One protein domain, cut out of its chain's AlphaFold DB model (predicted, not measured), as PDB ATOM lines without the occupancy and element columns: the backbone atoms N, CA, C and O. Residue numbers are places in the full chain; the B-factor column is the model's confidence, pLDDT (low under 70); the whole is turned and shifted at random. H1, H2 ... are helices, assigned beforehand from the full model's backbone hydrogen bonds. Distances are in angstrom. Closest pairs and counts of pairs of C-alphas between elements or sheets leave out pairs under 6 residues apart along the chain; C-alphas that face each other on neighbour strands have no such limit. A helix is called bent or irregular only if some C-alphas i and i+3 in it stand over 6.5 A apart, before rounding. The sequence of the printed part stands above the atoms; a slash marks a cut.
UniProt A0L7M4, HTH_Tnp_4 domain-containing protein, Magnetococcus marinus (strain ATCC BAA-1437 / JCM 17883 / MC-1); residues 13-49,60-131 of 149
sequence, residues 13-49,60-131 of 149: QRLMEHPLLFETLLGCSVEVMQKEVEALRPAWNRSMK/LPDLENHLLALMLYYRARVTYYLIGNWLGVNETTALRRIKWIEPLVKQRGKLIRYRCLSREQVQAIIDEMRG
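AT A GLANCE: This is residues 13 to 49 and 60 to 131 of the 149 residues of the protein "HTH_Tnp_4 domain-containing protein" of Magnetococcus marinus (strain ATCC BAA-1437 / JCM 17883 / MC-1) (UniProt A0L7M4). H4 is the core of a compact ball of helices: H6 crosses it nearly at a right angle, H5 packs on its residues 69 to 73, and H2 packs on it from another side, with H7 beside H2. The bent helix H3 curves past the first residues of H4, and the long link of residues 107 to 118 runs round the outside from H6 to H7. The printed part has 109 residues, with seven named helices, H1 to H7 in chain order, and no named strand; the class is all helix. It is compact, with a radius of gyration of the C-alphas of 13.1 A and spans of 37 by 30 by 24 A.

IN THESE COORDINATES: H1, residues 13 to 16, begins with C-alpha 13 at (157.878, 147.483, 81.533). H2 is residues 19 to 26. By its hydrogen bonds residues 30 to 49 were assigned as one helix, H3, but it is bent: C-alphas 39 and 42 are 6.9 A apart. Its arms are H3a, residues 30 to 39, 14.2 A long, and H3b, residues 42 to 49. H4, residues 63 to 76, is 19.7 A long and begins with C-alpha 63 at (156.697, 144.074, 70.767). H5 is residues 80 to 87. H6, residues 91 to 106, is 22.2 A long, has a kink of 26 degrees near residue 100, and is only just irregular, with C-alphas 100 and 103 at 6.6 A. H7, residues 119 to 129, is 15.4 A long and ends with C-alpha 129 at (154.974, 157.393, 86.610).

HOW THE PARTS SIT: H4 and H6 touch, about perpendicular at 87 degrees; their closest C-alphas, of Leu 70 and Ile 98, are 5.3 A apart. H5 touches H4 at a steep tilt of 50 degrees, opposite ways, closest at Ala 69 and Ile 83, C-alphas 6.4 A apart. H6 touches H5 with residues 91 to 95 alone, closest at Glu 91 and Tyr 81, C-alphas 4.5 A apart. H2 touches H4 at a steep tilt of 66 degrees, the closest C-alphas being those of Leu 26 and Met 71, 6.3 A apart. H7 touches H2 at a shallow tilt of 25 degrees, opposite ways, closest at Ile 125 and Leu 21, C-alphas 6.3 A apart. H1 and H2 touch only at the corner, only just, with 3 pairs of C-alphas within 8 A; the closest, of Leu 15 and Phe 22, are 5.6 A apart. H3a and H2 only just touch, with 3 such pairs, the closest at Val 30 and Pro 19, 6.6 A. H3b is close to but not clearly touching H6, the closest C-alphas being those of Ala 43 and Leu 104, 7.1 A. H6 and H7 are apart. Every O i to N i+4 pair is within hydrogen-bond range in H2, H3a, H3b, H4, H5 and H7, and 10 of 12 are in H6; H1 is too short for such a pair.

THE WHOLE: The C-alphas farthest apart, of Lys 49 and Gly 131, are 38.0 A apart. Residues 50 to 59 are not printed, and C-alphas 49 and 60 across this cut are 16.4 A apart. Of the links that are printed whole, H6 to H7 is long and the others are tight. The mean pLDDT of the printed part is 85.8; residues 108 to 112 and 114 to 115 are under 70.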
ATOM      1  N   GLN A  13     157.427 148.181  80.331       89.94
ATOM      2  CA  GLN A  13     157.878 147.483  81.533       89.94
ATOM      3  C   GLN A  13     157.701 148.338  82.789       89.94
ATOM      4  O   GLN A  13     157.194 147.838  83.783       89.94
ATOM      5  N   ARG A  14     158.043 149.631  82.722       88.75
ATOM      6  CA  ARG A  14     157.817 150.545  83.848       88.75
ATOM      7  C   ARG A  14     156.343 150.810  84.092       88.75
ATOM      8  O   ARG A  14     155.906 150.825  85.230       88.75
ATOM      9  N   LEU A  15     155.554 150.957  83.032       89.38
ATOM     10  CA  LEU A  15     154.121 151.187  83.181       89.38
ATOM     11  C   LEU A  15     153.416 150.012  83.881       89.38
ATOM     12  O   LEU A  15     152.467 150.231  84.623       89.38
ATOM     13  N   MET A  16     153.889 148.774  83.688       90.69
ATOM     14  CA  MET A  16     153.354 147.599  84.390       90.69
ATOM     15  C   MET A  16     153.531 147.656  85.912       90.69
ATOM     16  O   MET A  16     152.736 147.055  86.628       90.69
ATOM     17  N   GLU A  17     154.546 148.365  86.406       89.69
ATOM     18  CA  GLU A  17     154.774 148.563  87.844       89.69
ATOM     19  C   GLU A  17     153.703 149.484  88.465       89.69
ATOM     20  O   GLU A  17     153.541 149.515  89.683       89.69
ATOM     21  N   HIS A  18     152.914 150.173  87.628       90.19
ATOM     22  CA  HIS A  18     151.828 151.071  88.020       90.19
ATOM     23  C   HIS A  18     150.488 150.659  87.370       90.19
ATOM     24  O   HIS A  18     150.038 151.306  86.418       90.19
ATOM     25  N   PRO A  19     149.795 149.616  87.874       89.81
ATOM     26  CA  PRO A  19     148.599 149.059  87.230       89.81
ATOM     27  C   PRO A  19     147.469 150.068  86.967       89.81
ATOM     28  O   PRO A  19     146.846 150.023  85.909       89.81
ATOM     29  N   LEU A  20     147.240 151.019  87.881       89.12
ATOM     30  CA  LEU A  20     146.213 152.058  87.713       89.12
ATOM     31  C   LEU A  20     146.538 153.009  86.551       89.12
ATOM     32  O   LEU A  20     145.671 153.332  85.732       89.12
ATOM     33  N   LEU A  21     147.803 153.427  86.440       90.69
ATOM     34  CA  LEU A  21     148.277 154.269  85.339       90.69
ATOM     35  C   LEU A  21     148.245 153.510  84.016       90.69
ATOM     36  O   LEU A  21     147.848 154.064  82.990       90.69
ATOM     37  N   PHE A  22     148.613 152.231  84.050       91.19
ATOM     38  CA  PHE A  22     148.541 151.337  82.905       91.19
ATOM     39  C   PHE A  22     147.120 151.246  82.351       91.19
ATOM     40  O   PHE A  22     146.907 151.471  81.158       91.19
ATOM     41  N   GLU A  23     146.145 150.953  83.210       90.06
ATOM     42  CA  GLU A  23     144.752 150.798  82.806       90.06
ATOM     43  C   GLU A  23     144.157 152.118  82.317       90.06
ATOM     44  O   GLU A  23     143.493 152.149  81.280       90.06
ATOM     45  N   THR A  24     144.474 153.232  82.975       88.62
ATOM     46  CA  THR A  24     144.053 154.565  82.523       88.62
ATOM     47  C   THR A  24     144.598 154.857  81.121       88.62
ATOM     48  O   THR A  24     143.857 155.241  80.204       88.62
ATOM     49  N   LEU A  25     145.894 154.604  80.910       88.69
ATOM     50  CA  LEU A  25     146.573 154.911  79.658       88.69
ATOM     51  C   LEU A  25     146.145 153.997  78.508       88.69
ATOM     52  O   LEU A  25     145.927 154.479  77.394       88.69
ATOM     53  N   LEU A  26     146.027 152.692  78.752       87.69
ATOM     54  CA  LEU A  26     145.820 151.671  77.719       87.69
ATOM     55  C   LEU A  26     144.364 151.209  77.608       87.69
ATOM     56  O   LEU A  26     143.960 150.714  76.555       87.69
ATOM     57  N   GLY A  27     143.551 151.449  78.635       86.25
ATOM     58  CA  GLY A  27     142.126 151.118  78.687       86.25
ATOM     59  C   GLY A  27     141.822 149.664  79.008       86.25
ATOM     60  O   GLY A  27     140.686 149.240  78.823       86.25
ATOM     61  N   CYS A  28     142.820 148.888  79.416       87.94
ATOM     62  CA  CYS A  28     142.651 147.510  79.844       87.94
ATOM     63  C   CYS A  28     143.675 147.171  80.922       87.94
ATOM     64  O   CYS A  28     144.731 147.805  80.999       87.94
ATOM     65  N   SER A  29     143.387 146.131  81.699       90.06
ATOM     66  CA  SER A  29     144.309 145.645  82.719       90.06
ATOM     67  C   SER A  29     145.605 145.089  82.112       90.06
ATOM     68  O   SER A  29     145.683 144.760  80.916       90.06
ATOM     69  N   VAL A  30     146.627 144.958  82.959       90.81
ATOM     70  CA  VAL A  30     147.931 144.396  82.587       90.81
ATOM     71  C   VAL A  30     147.776 142.969  82.056       90.81
ATOM     72  O   VAL A  30     148.360 142.628  81.030       90.81
ATOM     73  N   GLU A  31     146.931 142.154  82.684       91.00
ATOM     74  CA  GLU A  31     146.706 140.753  82.317       91.00
ATOM     75  C   GLU A  31     146.044 140.628  80.942       91.00
ATOM     76  O   GLU A  31     146.405 139.760  80.143       91.00
ATOM     77  N   VAL A  32     145.072 141.497  80.643       89.44
ATOM     78  CA  VAL A  32     144.423 141.531  79.326       89.44
ATOM     79  C   VAL A  32     145.443 141.903  78.256       89.44
ATOM     80  O   VAL A  32     145.524 141.232  77.226       89.44
ATOM     81  N   MET A  33     146.267 142.920  78.510       89.38
ATOM     82  CA  MET A  33     147.291 143.336  77.555       89.38
ATOM     83  C   MET A  33     148.359 142.256  77.350       89.38
ATOM     84  O   MET A  33     148.741 141.992  76.213       89.38
ATOM     85  N   GLN A  34     148.805 141.579  78.409       91.38
ATOM     86  CA  GLN A  34     149.760 140.471  78.308       91.38
ATOM     87  C   GLN A  34     149.233 139.338  77.424       91.38
ATOM     88  O   GLN A  34     149.954 138.872  76.541       91.38
ATOM     89  N   LYS A  35     147.961 138.952  77.579       90.69
ATOM     90  CA  LYS A  35     147.324 137.951  76.706       90.69
ATOM     91  C   LYS A  35     147.344 138.380  75.241       90.69
ATOM     92  O   LYS A  35     147.620 137.567  74.359       90.69
ATOM     93  N   GLU A  36     147.090 139.656  74.960       88.62
ATOM     94  CA  GLU A  36     147.146 140.185  73.593       88.62
ATOM     95  C   GLU A  36     148.582 140.228  73.044       88.62
ATOM     96  O   GLU A  36     148.811 139.857  71.890       88.62
ATOM     97  N   VAL A  37     149.571 140.595  73.868       90.88
ATOM     98  CA  VAL A  37     151.003 140.545  73.521       90.88
ATOM     99  C   VAL A  37     151.418 139.120  73.158       90.88
ATOM    100  O   VAL A  37     152.012 138.900  72.099       90.88
ATOM    101  N   GLU A  38     151.096 138.139  74.002       91.56
ATOM    102  CA  GLU A  38     151.394 136.724  73.759       91.56
ATOM    103  C   GLU A  38     150.761 136.236  72.462       91.56
ATOM    104  O   GLU A  38     151.414 135.585  71.644       91.56
ATOM    105  N   ALA A  39     149.512 136.622  72.219       88.94
ATOM    106  CA  ALA A  39     148.809 136.243  71.013       88.94
ATOM    107  C   ALA A  39     149.413 136.901  69.750       88.94
ATOM    108  O   ALA A  39     149.407 136.307  68.666       88.94
ATOM    109  N   LEU A  40     149.964 138.111  69.853       89.19
ATOM    110  CA  LEU A  40     150.637 138.809  68.750       89.19
ATOM    111  C   LEU A  40     152.075 138.323  68.510       89.19
ATOM    112  O   LEU A  40     152.580 138.438  67.387       89.19
ATOM    113  N   ARG A  41     152.722 137.731  69.519       90.25
ATOM    114  CA  ARG A  41     154.130 137.306  69.485       90.25
ATOM    115  C   ARG A  41     154.490 136.390  68.301       90.25
ATOM    116  O   ARG A  41     155.525 136.638  67.680       90.25
ATOM    117  N   PRO A  42     153.680 135.395  67.883       90.12
ATOM    118  CA  PRO A  42     154.001 134.566  66.716       90.12
ATOM    119  C   PRO A  42     154.058 135.355  65.400       90.12
ATOM    120  O   PRO A  42     154.968 135.159  64.590       90.12
ATOM    121  N   ALA A  43     153.103 136.265  65.185       87.44
ATOM    122  CA  ALA A  43     153.042 137.095  63.984       87.44
ATOM    123  C   ALA A  43     154.177 138.130  63.970       87.44
ATOM    124  O   ALA A  43     154.835 138.326  62.946       87.44
ATOM    125  N   TRP A  44     154.470 138.715  65.135       87.50
ATOM    126  CA  TRP A  44     155.627 139.578  65.349       87.50
ATOM    127  C   TRP A  44     156.947 138.879  65.016       87.50
ATOM    128  O   TRP A  44     157.729 139.382  64.210       87.50
ATOM    129  N   ASN A  45     157.175 137.684  65.565       87.94
ATOM    130  CA  ASN A  45     158.397 136.917  65.335       87.94
ATOM    131  C   ASN A  45     158.579 136.569  63.854       87.94
ATOM    132  O   ASN A  45     159.688 136.657  63.330       87.94
ATOM    133  N   ARG A  46     157.494 136.217  63.151       86.75
ATOM    134  CA  ARG A  46     157.527 135.985  61.699       86.75
ATOM    135  C   ARG A  46     157.923 137.253  60.935       86.75
ATOM    136  O   ARG A  46     158.762 137.194  60.044       86.75
ATOM    137  N   SER A  47     157.361 138.394  61.325       82.50
ATOM    138  CA  SER A  47     157.674 139.706  60.749       82.50
ATOM    139  C   SER A  47     159.135 140.115  60.989       82.50
ATOM    140  O   SER A  47     159.802 140.608  60.080       82.50
ATOM    141  N   MET A  48     159.667 139.843  62.184       80.69
ATOM    142  CA  MET A  48     161.069 140.090  62.535       80.69
ATOM    143  C   MET A  48     162.041 139.192  61.765       80.69
ATOM    144  O   MET A  48     163.052 139.687  61.280       80.69
ATOM    145  N   LYS A  49     161.726 137.900  61.586       77.88
ATOM    146  CA  LYS A  49     162.571 136.953  60.829       77.88
ATOM    147  C   LYS A  49     162.757 137.347  59.363       77.88
ATOM    148  O   LYS A  49     163.830 137.150  58.808       77.88
ATOM    149  N   LEU A  60     163.560 150.852  69.966       72.38
ATOM    150  CA  LEU A  60     162.461 150.093  70.574       72.38
ATOM    151  C   LEU A  60     162.590 148.657  70.058       72.38
ATOM    152  O   LEU A  60     162.266 148.429  68.889       72.38
ATOM    153  N   PRO A  61     163.159 147.717  70.828       70.31
ATOM    154  CA  PRO A  61     163.368 146.351  70.349       70.31
ATOM    155  C   PRO A  61     162.121 145.471  70.501       70.31
ATOM    156  O   PRO A  61     161.890 144.601  69.660       70.31
ATOM    157  N   ASP A  62     161.286 145.742  71.503       85.62
ATOM    158  CA  ASP A  62     160.275 144.786  71.964       85.62
ATOM    159  C   ASP A  62     158.879 145.068  71.404       85.62
ATOM    160  O   ASP A  62     158.515 146.218  71.137       85.62
ATOM    161  N   LEU A  63     158.079 144.011  71.254       89.06
ATOM    162  CA  LEU A  63     156.697 144.074  70.767       89.06
ATOM    163  C   LEU A  63     155.835 144.973  71.665       89.06
ATOM    164  O   LEU A  63     155.050 145.785  71.186       89.06
ATOM    165  N   GLU A  64     156.037 144.857  72.966       91.56
ATOM    166  CA  GLU A  64     155.355 145.563  74.039       91.56
ATOM    167  C   GLU A  64     155.485 147.082  73.878       91.56
ATOM    168  O   GLU A  64     154.494 147.810  73.875       91.56
ATOM    169  N   ASN A  65     156.705 147.565  73.637       90.50
ATOM    170  CA  ASN A  65     156.972 148.987  73.439       90.50
ATOM    171  C   ASN A  65     156.435 149.502  72.087       90.50
ATOM    172  O   ASN A  65     156.042 150.663  71.974       90.50
ATOM    173  N   HIS A  66     156.349 148.641  71.064       90.56
ATOM    174  CA  HIS A  66     155.653 148.986  69.817       90.56
ATOM    175  C   HIS A  66     154.140 149.096  70.020       90.56
ATOM    176  O   HIS A  66     153.512 149.993  69.457       90.56
ATOM    177  N   LEU A  67     153.554 148.206  70.822       90.62
ATOM    178  CA  LEU A  67     152.136 148.254  71.163       90.62
ATOM    179  C   LEU A  67     151.809 149.481  72.005       90.62
ATOM    180  O   LEU A  67     150.845 150.169  71.688       90.62
ATOM    181  N   LEU A  68     152.645 149.825  72.986       91.25
ATOM    182  CA  LEU A  68     152.512 151.067  73.746       91.25
ATOM    183  C   LEU A  68     152.481 152.291  72.814       91.25
ATOM    184  O   LEU A  68     151.564 153.106  72.897       91.25
ATOM    185  N   ALA A  69     153.420 152.384  71.865       91.12
ATOM    186  CA  ALA A  69     153.445 153.463  70.873       91.12
ATOM    187  C   ALA A  69     152.153 153.527  70.034       91.12
ATOM    188  O   ALA A  69     151.623 154.610  69.782       91.12
ATOM    189  N   LEU A  70     151.632 152.371  69.610       90.88
ATOM    190  CA  LEU A  70     150.380 152.286  68.856       90.88
ATOM    191  C   LEU A  70     149.169 152.706  69.702       90.88
ATOM    192  O   LEU A  70     148.292 153.411  69.208       90.88
ATOM    193  N   MET A  71     149.117 152.297  70.967       89.50
ATOM    194  CA  MET A  71     148.012 152.626  71.866       89.50
ATOM    195  C   MET A  71     147.966 154.120  72.177       89.50
ATOM    196  O   MET A  71     146.889 154.711  72.130       89.50
ATOM    197  N   LEU A  72     149.122 154.756  72.387       89.56
ATOM    198  CA  LEU A  72     149.223 156.213  72.514       89.56
ATOM    199  C   LEU A  72     148.697 156.923  71.264       89.56
ATOM    200  O   LEU A  72     147.922 157.876  71.360       89.56
ATOM    201  N   TYR A  73     149.064 156.416  70.085       89.88
ATOM    202  CA  TYR A  73     148.576 156.939  68.815       89.88
ATOM    203  C   TYR A  73     147.045 156.825  68.682       89.88
ATOM    204  O   TYR A  73     146.395 157.794  68.286       89.88
ATOM    205  N   TYR A  74     146.452 155.687  69.056       87.25
ATOM    206  CA  TYR A  74     145.001 155.480  68.984       87.25
ATOM    207  C   TYR A  74     144.210 156.266  70.035       87.25
ATOM    208  O   TYR A  74     143.213 156.904  69.698       87.25
ATOM    209  N   ARG A  75     144.638 156.237  71.301       85.19
ATOM    210  CA  ARG A  75     143.840 156.753  72.425       85.19
ATOM    211  C   ARG A  75     143.989 158.254  72.643       85.19
ATOM    212  O   ARG A  75     143.012 158.886  73.046       85.19
ATOM    213  N   ALA A  76     145.163 158.816  72.348       80.94
ATOM    214  CA  ALA A  76     145.488 160.205  72.677       80.94
ATOM    215  C   ALA A  76     145.645 161.139  71.464       80.94
ATOM    216  O   ALA A  76     145.851 162.339  71.633       80.94
ATOM    217  N   ARG A  77     145.559 160.613  70.229       72.00
ATOM    218  CA  ARG A  77     145.779 161.355  68.964       72.00
ATOM    219  C   ARG A  77     147.029 162.255  68.990       72.00
ATOM    220  O   ARG A  77     147.056 163.329  68.390       72.00
ATOM    221  N   VAL A  78     148.057 161.815  69.705       82.50
ATOM    222  CA  VAL A  78     149.325 162.528  69.850       82.50
ATOM    223  C   VAL A  78     150.155 162.388  68.579       82.50
ATOM    224  O   VAL A  78     150.043 161.409  67.835       82.50
ATOM    225  N   THR A  79     150.996 163.383  68.308       87.75
ATOM    226  CA  THR A  79     151.878 163.353  67.141       87.75
ATOM    227  C   THR A  79     152.970 162.297  67.311       87.75
ATOM    228  O   THR A  79     153.388 161.976  68.426       87.75
ATOM    229  N   TYR A  80     153.490 161.790  66.191       90.31
ATOM    230  CA  TYR A  80     154.639 160.880  66.193       90.31
ATOM    231  C   TYR A  80     155.860 161.490  66.889       90.31
ATOM    232  O   TYR A  80     156.629 160.765  67.518       90.31
ATOM    233  N   TYR A  81     156.005 162.817  66.820       89.88
ATOM    234  CA  TYR A  81     157.015 163.567  67.557       89.88
ATOM    235  C   TYR A  81     156.883 163.388  69.075       89.88
ATOM    236  O   TYR A  81     157.863 163.040  69.729       89.88
ATOM    237  N   LEU A  82     155.681 163.562  69.638       88.88
ATOM    238  CA  LEU A  82     155.452 163.403  71.080       88.88
ATOM    239  C   LEU A  82     155.669 161.961  71.534       88.88
ATOM    240  O   LEU A  82     156.366 161.734  72.519       88.88
ATOM    241  N   ILE A  83     155.149 160.992  70.777       90.31
ATOM    242  CA  ILE A  83     155.366 159.566  71.058       90.31
ATOM    243  C   ILE A  83     156.863 159.242  71.042       90.31
ATOM    244  O   ILE A  83     157.360 158.556  71.933       90.31
ATOM    245  N   GLY A  84     157.586 159.751  70.042       89.69
ATOM    246  CA  GLY A  84     159.030 159.591  69.950       89.69
ATOM    247  C   GLY A  84     159.746 160.182  71.162       89.69
ATOM    248  O   GLY A  84     160.538 159.493  71.797       89.69
ATOM    249  N   ASN A  85     159.404 161.415  71.533       88.69
ATOM    250  CA  ASN A  85     159.981 162.095  72.688       88.69
ATOM    251  C   ASN A  85     159.746 161.330  74.000       88.69
ATOM    252  O   ASN A  85     160.669 161.191  74.795       88.69
ATOM    253  N   TRP A  86     158.543 160.791  74.215       88.06
ATOM    254  CA  TRP A  86     158.237 159.999  75.408       88.06
ATOM    255  C   TRP A  86     158.984 158.666  75.447       88.06
ATOM    256  O   TRP A  86     159.463 158.271  76.504       88.06
ATOM    257  N   LEU A  87     159.128 157.994  74.303       86.69
ATOM    258  CA  LEU A  87     159.795 156.691  74.195       86.69
ATOM    259  C   LEU A  87     161.308 156.787  73.930       86.69
ATOM    260  O   LEU A  87     161.960 155.768  73.707       86.69
ATOM    261  N   GLY A  88     161.875 157.997  73.902       86.62
ATOM    262  CA  GLY A  88     163.297 158.220  73.633       86.62
ATOM    263  C   GLY A  88     163.752 157.861  72.216       86.62
ATOM    264  O   GLY A  88     164.905 157.479  72.011       86.62
ATOM    265  N   VAL A  89     162.867 157.983  71.225       87.06
ATOM    266  CA  VAL A  89     163.168 157.749  69.806       87.06
ATOM    267  C   VAL A  89     162.847 158.968  68.949       87.06
ATOM    268  O   VAL A  89     162.037 159.814  69.307       87.06
ATOM    269  N   ASN A  90     163.459 159.067  67.769       88.69
ATOM    270  CA  ASN A  90     163.086 160.126  66.833       88.69
ATOM    271  C   ASN A  90     161.690 159.873  66.225       88.69
ATOM    272  O   ASN A  90     161.206 158.738  66.152       88.69
ATOM    273  N   GLU A  91     161.059 160.945  65.746       90.12
ATOM    274  CA  GLU A  91     159.721 160.916  65.145       90.12
ATOM    275  C   GLU A  91     159.598 159.879  64.018       90.12
ATOM    276  O   GLU A  91     158.638 159.110  63.957       90.12
ATOM    277  N   THR A  92     160.598 159.814  63.135       89.12
ATOM    278  CA  THR A  92     160.589 158.895  61.991       89.12
ATOM    279  C   THR A  92     160.637 157.431  62.428       89.12
ATOM    280  O   THR A  92     160.003 156.581  61.796       89.12
ATOM    281  N   THR A  93     161.334 157.120  63.523       87.69
ATOM    282  CA  THR A  93     161.331 155.786  64.132       87.69
ATOM    283  C   THR A  93     159.965 155.477  64.722       87.69
ATOM    284  O   THR A  93     159.435 154.406  64.422       87.69
ATOM    285  N   ALA A  94     159.366 156.400  65.482       88.81
ATOM    286  CA  ALA A  94     158.030 156.222  66.053       88.81
ATOM    287  C   ALA A  94     156.979 155.953  64.960       88.81
ATOM    288  O   ALA A  94     156.272 154.947  65.017       88.81
ATOM    289  N   LEU A  95     156.961 156.769  63.900       90.75
ATOM    290  CA  LEU A  95     156.100 156.590  62.728       90.75
ATOM    291  C   LEU A  95     156.266 155.203  62.095       90.75
ATOM    292  O   LEU A  95     155.283 154.490  61.877       90.75
ATOM    293  N   ARG A  96     157.510 154.806  61.789       88.62
ATOM    294  CA  ARG A  96     157.805 153.502  61.170       88.62
ATOM    295  C   ARG A  96     157.369 152.346  62.066       88.62
ATOM    296  O   ARG A  96     156.905 151.335  61.547       88.62
ATOM    297  N   ARG A  97     157.522 152.477  63.387       87.31
ATOM    298  CA  ARG A  97     157.127 151.448  64.359       87.31
ATOM    299  C   ARG A  97     155.619 151.293  64.418       87.31
ATOM    300  O   ARG A  97     155.145 150.173  64.262       87.31
ATOM    301  N   ILE A  98     154.894 152.401  64.538       89.81
ATOM    302  CA  ILE A  98     153.429 152.418  64.583       89.81
ATOM    303  C   ILE A  98     152.843 151.815  63.305       89.81
ATOM    304  O   ILE A  98     152.087 150.852  63.383       89.81
ATOM    305  N   LYS A  99     153.276 152.285  62.126       89.38
ATOM    306  CA  LYS A  99     152.802 151.758  60.833       89.38
ATOM    307  C   LYS A  99     153.077 150.269  60.640       89.38
ATOM    308  O   LYS A  99     152.378 149.604  59.883       89.38
ATOM    309  N   TRP A 100     154.117 149.749  61.282       86.56
ATOM    310  CA  TRP A 100     154.503 148.352  61.147       86.56
ATOM    311  C   TRP A 100     153.701 147.420  62.063       86.56
ATOM    312  O   TRP A 100     153.313 146.337  61.626       86.56
ATOM    313  N   ILE A 101     153.414 147.833  63.302       88.62
ATOM    314  CA  ILE A 101     152.617 147.036  64.252       88.62
ATOM    315  C   ILE A 101     151.104 147.169  64.012       88.62
ATOM    316  O   ILE A 101     150.350 146.227  64.247       88.62
ATOM    317  N   GLU A 102     150.657 148.308  63.482       89.25
ATOM    318  CA  GLU A 102     149.258 148.596  63.154       89.25
ATOM    319  C   GLU A 102     148.538 147.477  62.368       89.25
ATOM    320  O   GLU A 102     147.470 147.051  62.820       89.25
ATOM    321  N   PRO A 103     149.067 146.946  61.245       88.00
ATOM    322  CA  PRO A 103     148.396 145.877  60.503       88.00
ATOM    323  C   PRO A 103     148.271 144.577  61.306       88.00
ATOM    324  O   PRO A 103     147.243 143.909  61.214       88.00
ATOM    325  N   LEU A 104     149.269 144.243  62.136       85.62
ATOM    326  CA  LEU A 104     149.239 143.042  62.982       85.62
ATOM    327  C   LEU A 104     148.113 143.124  64.021       85.62
ATOM    328  O   LEU A 104     147.419 142.145  64.285       85.62
ATOM    329  N   VAL A 105     147.892 144.316  64.571       85.62
ATOM    330  CA  VAL A 105     146.824 144.582  65.543       85.62
ATOM    331  C   VAL A 105     145.448 144.689  64.878       85.62
ATOM    332  O   VAL A 105     144.445 144.254  65.451       85.62
ATOM    333  N   LYS A 106     145.361 145.261  63.671       82.50
ATOM    334  CA  LYS A 106     144.104 145.353  62.906       82.50
ATOM    335  C   LYS A 106     143.539 143.975  62.578       82.50
ATOM    336  O   LYS A 106     142.342 143.772  62.743       82.50
ATOM    337  N   GLN A 107     144.397 143.018  62.229       74.88
ATOM    338  CA  GLN A 107     143.995 141.634  61.961       74.88
ATOM    339  C   GLN A 107     143.345 140.933  63.167       74.88
ATOM    340  O   GLN A 107     142.577 139.997  62.972       74.88
ATOM    341  N   ARG A 108     143.614 141.374  64.407       69.69
ATOM    342  CA  ARG A 108     143.080 140.739  65.625       69.69
ATOM    343  C   ARG A 108     141.815 141.374  66.204       69.69
ATOM    344  O   ARG A 108     141.181 140.745  67.039       69.69
ATOM    345  N   GLY A 109     141.427 142.590  65.813       61.16
ATOM    346  CA  GLY A 109     140.135 143.188  66.195       61.16
ATOM    347  C   GLY A 109     139.949 143.625  67.665       61.16
ATOM    348  O   GLY A 109     139.222 144.588  67.879       61.16
ATOM    349  N   LYS A 110     140.648 143.036  68.646       69.12
ATOM    350  CA  LYS A 110     140.309 143.121  70.085       69.12
ATOM    351  C   LYS A 110     140.808 144.332  70.883       69.12
ATOM    352  O   LYS A 110     140.241 144.614  71.931       69.12
ATOM    353  N   LEU A 111     141.838 145.053  70.433       68.00
ATOM    354  CA  LEU A 111     142.325 146.218  71.189       68.00
ATOM    355  C   LEU A 111     141.343 147.393  71.102       68.00
ATOM    356  O   LEU A 111     140.775 147.656  70.040       68.00
ATOM    357  N   ILE A 112     141.184 148.116  72.213       65.94
ATOM    358  CA  ILE A 112     140.355 149.321  72.301       65.94
ATOM    359  C   ILE A 112     141.041 150.447  71.521       65.94
ATOM    360  O   ILE A 112     142.158 150.849  71.838       65.94
ATOM    361  N   ARG A 113     140.363 150.962  70.489       70.44
ATOM    362  CA  ARG A 113     140.900 151.990  69.571       70.44
ATOM    363  C   ARG A 113     140.218 153.350  69.714       70.44
ATOM    364  O   ARG A 113     140.506 154.257  68.939       70.44
ATOM    365  N   TYR A 114     139.283 153.476  70.652       66.69
ATOM    366  CA  TYR A 114     138.527 154.708  70.841       66.69
ATOM    367  C   TYR A 114     139.382 155.774  71.524       66.69
ATOM    368  O   TYR A 114     140.212 155.475  72.384       66.69
ATOM    369  N   ARG A 115     139.168 157.028  71.119       66.38
ATOM    370  CA  ARG A 115     139.814 158.191  71.725       66.38
ATOM    371  C   ARG A 115     139.208 158.443  73.096       66.38
ATOM    372  O   ARG A 115     137.991 158.543  73.209       66.38
ATOM    373  N   CYS A 116     140.056 158.630  74.093       74.50
ATOM    374  CA  CYS A 116     139.597 158.927  75.448       74.50
ATOM    375  C   CYS A 116     140.570 159.778  76.266       74.50
ATOM    376  O   CYS A 116     140.227 160.129  77.386       74.50
ATOM    377  N   LEU A 117     141.758 160.108  75.739       82.25
ATOM    378  CA  LEU A 117     142.764 160.876  76.475       82.25
ATOM    379  C   LEU A 117     143.182 162.132  75.705       82.25
ATOM    380  O   LEU A 117     143.370 162.092  74.486       82.25
ATOM    381  N   SER A 118     143.344 163.243  76.418       84.94
ATOM    382  CA  SER A 118     144.033 164.429  75.917       84.94
ATOM    383  C   SER A 118     145.549 164.255  76.024       84.94
ATOM    384  O   SER A 118     146.062 163.367  76.715       84.94
ATOM    385  N   ARG A 119     146.296 165.122  75.340       84.62
ATOM    386  CA  ARG A 119     147.760 165.145  75.431       84.62
ATOM    387  C   ARG A 119     148.220 165.404  76.868       84.62
ATOM    388  O   ARG A 119     149.184 164.792  77.315       84.62
ATOM    389  N   GLU A 120     147.545 166.315  77.552       86.44
ATOM    390  CA  GLU A 120     147.846 166.761  78.912       86.44
ATOM    391  C   GLU A 120     147.637 165.616  79.902       86.44
ATOM    392  O   GLU A 120     148.495 165.379  80.742       86.44
ATOM    393  N   GLN A 121     146.566 164.835  79.732       86.94
ATOM    394  CA  GLN A 121     146.311 163.642  80.544       86.94
ATOM    395  C   GLN A 121     147.404 162.585  80.366       86.94
ATOM    396  O   GLN A 121     147.879 162.018  81.343       86.94
ATOM    397  N   VAL A 122     147.848 162.336  79.128       87.31
ATOM    398  CA  VAL A 122     148.965 161.408  78.892       87.31
ATOM    399  C   VAL A 122     150.255 161.920  79.521       87.31
ATOM    400  O   VAL A 122     150.987 161.141  80.123       87.31
ATOM    401  N   GLN A 123     150.537 163.216  79.398       88.12
ATOM    402  CA  GLN A 123     151.723 163.816  79.997       88.12
ATOM    403  C   GLN A 123     151.690 163.701  81.529       88.12
ATOM    404  O   GLN A 123     152.681 163.264  82.102       88.12
ATOM    405  N   ALA A 124     150.544 163.971  82.162       87.88
ATOM    406  CA  ALA A 124     150.354 163.807  83.602       87.88
ATOM    407  C   ALA A 124     150.606 162.360  84.057       87.88
ATOM    408  O   ALA A 124     151.359 162.148  85.000       87.88
ATOM    409  N   ILE A 125     150.076 161.364  83.334       88.06
ATOM    410  CA  ILE A 125     150.333 159.940  83.619       88.06
ATOM    411  C   ILE A 125     151.832 159.620  83.531       88.06
ATOM    412  O   ILE A 125     152.370 158.889  84.359       88.06
ATOM    413  N   ILE A 126     152.520 160.149  82.516       87.50
ATOM    414  CA  ILE A 126     153.958 159.928  82.327       87.50
ATOM    415  C   ILE A 126     154.765 160.580  83.454       87.50
ATOM    416  O   ILE A 126     155.735 159.984  83.921       87.50
ATOM    417  N   ASP A 127     154.393 161.785  83.871       87.62
ATOM    418  CA  ASP A 127     155.090 162.529  84.920       87.62
ATOM    419  C   ASP A 127     154.861 161.891  86.297       87.62
ATOM    420  O   ASP A 127     155.825 161.674  87.036       87.62
ATOM    421  N   GLU A 128     153.631 161.450  86.581       86.38
ATOM    422  CA  GLU A 128     153.292 160.660  87.768       86.38
ATOM    423  C   GLU A 128     154.102 159.358  87.823       86.38
ATOM    424  O   GLU A 128     154.757 159.073  88.825       86.38
ATOM    425  N   MET A 129     154.165 158.614  86.713       85.50
ATOM    426  CA  MET A 129     154.974 157.393  86.610       85.50
ATOM    427  C   MET A 129     156.478 157.666  86.807       85.50
ATOM    428  O   MET A 129     157.222 156.809  87.275       85.50
ATOM    429  N   ARG A 130     156.959 158.865  86.457       83.19
ATOM    430  CA  ARG A 130     158.354 159.284  86.676       83.19
ATOM    431  C   ARG A 130     158.632 159.730  88.113       83.19
ATOM    432  O   ARG A 130     159.772 160.093  88.406       83.19
ATOM    433  N   GLY A 131     157.626 159.753  88.988       74.25
ATOM    434  CA  GLY A 131     157.735 160.343  90.323       74.25
ATOM    435  C   GLY A 131     157.958 161.858  90.286       74.25
ATOM    436  O   GLY A 131     158.375 162.453  91.278       74.25
TER     437      GLY A 131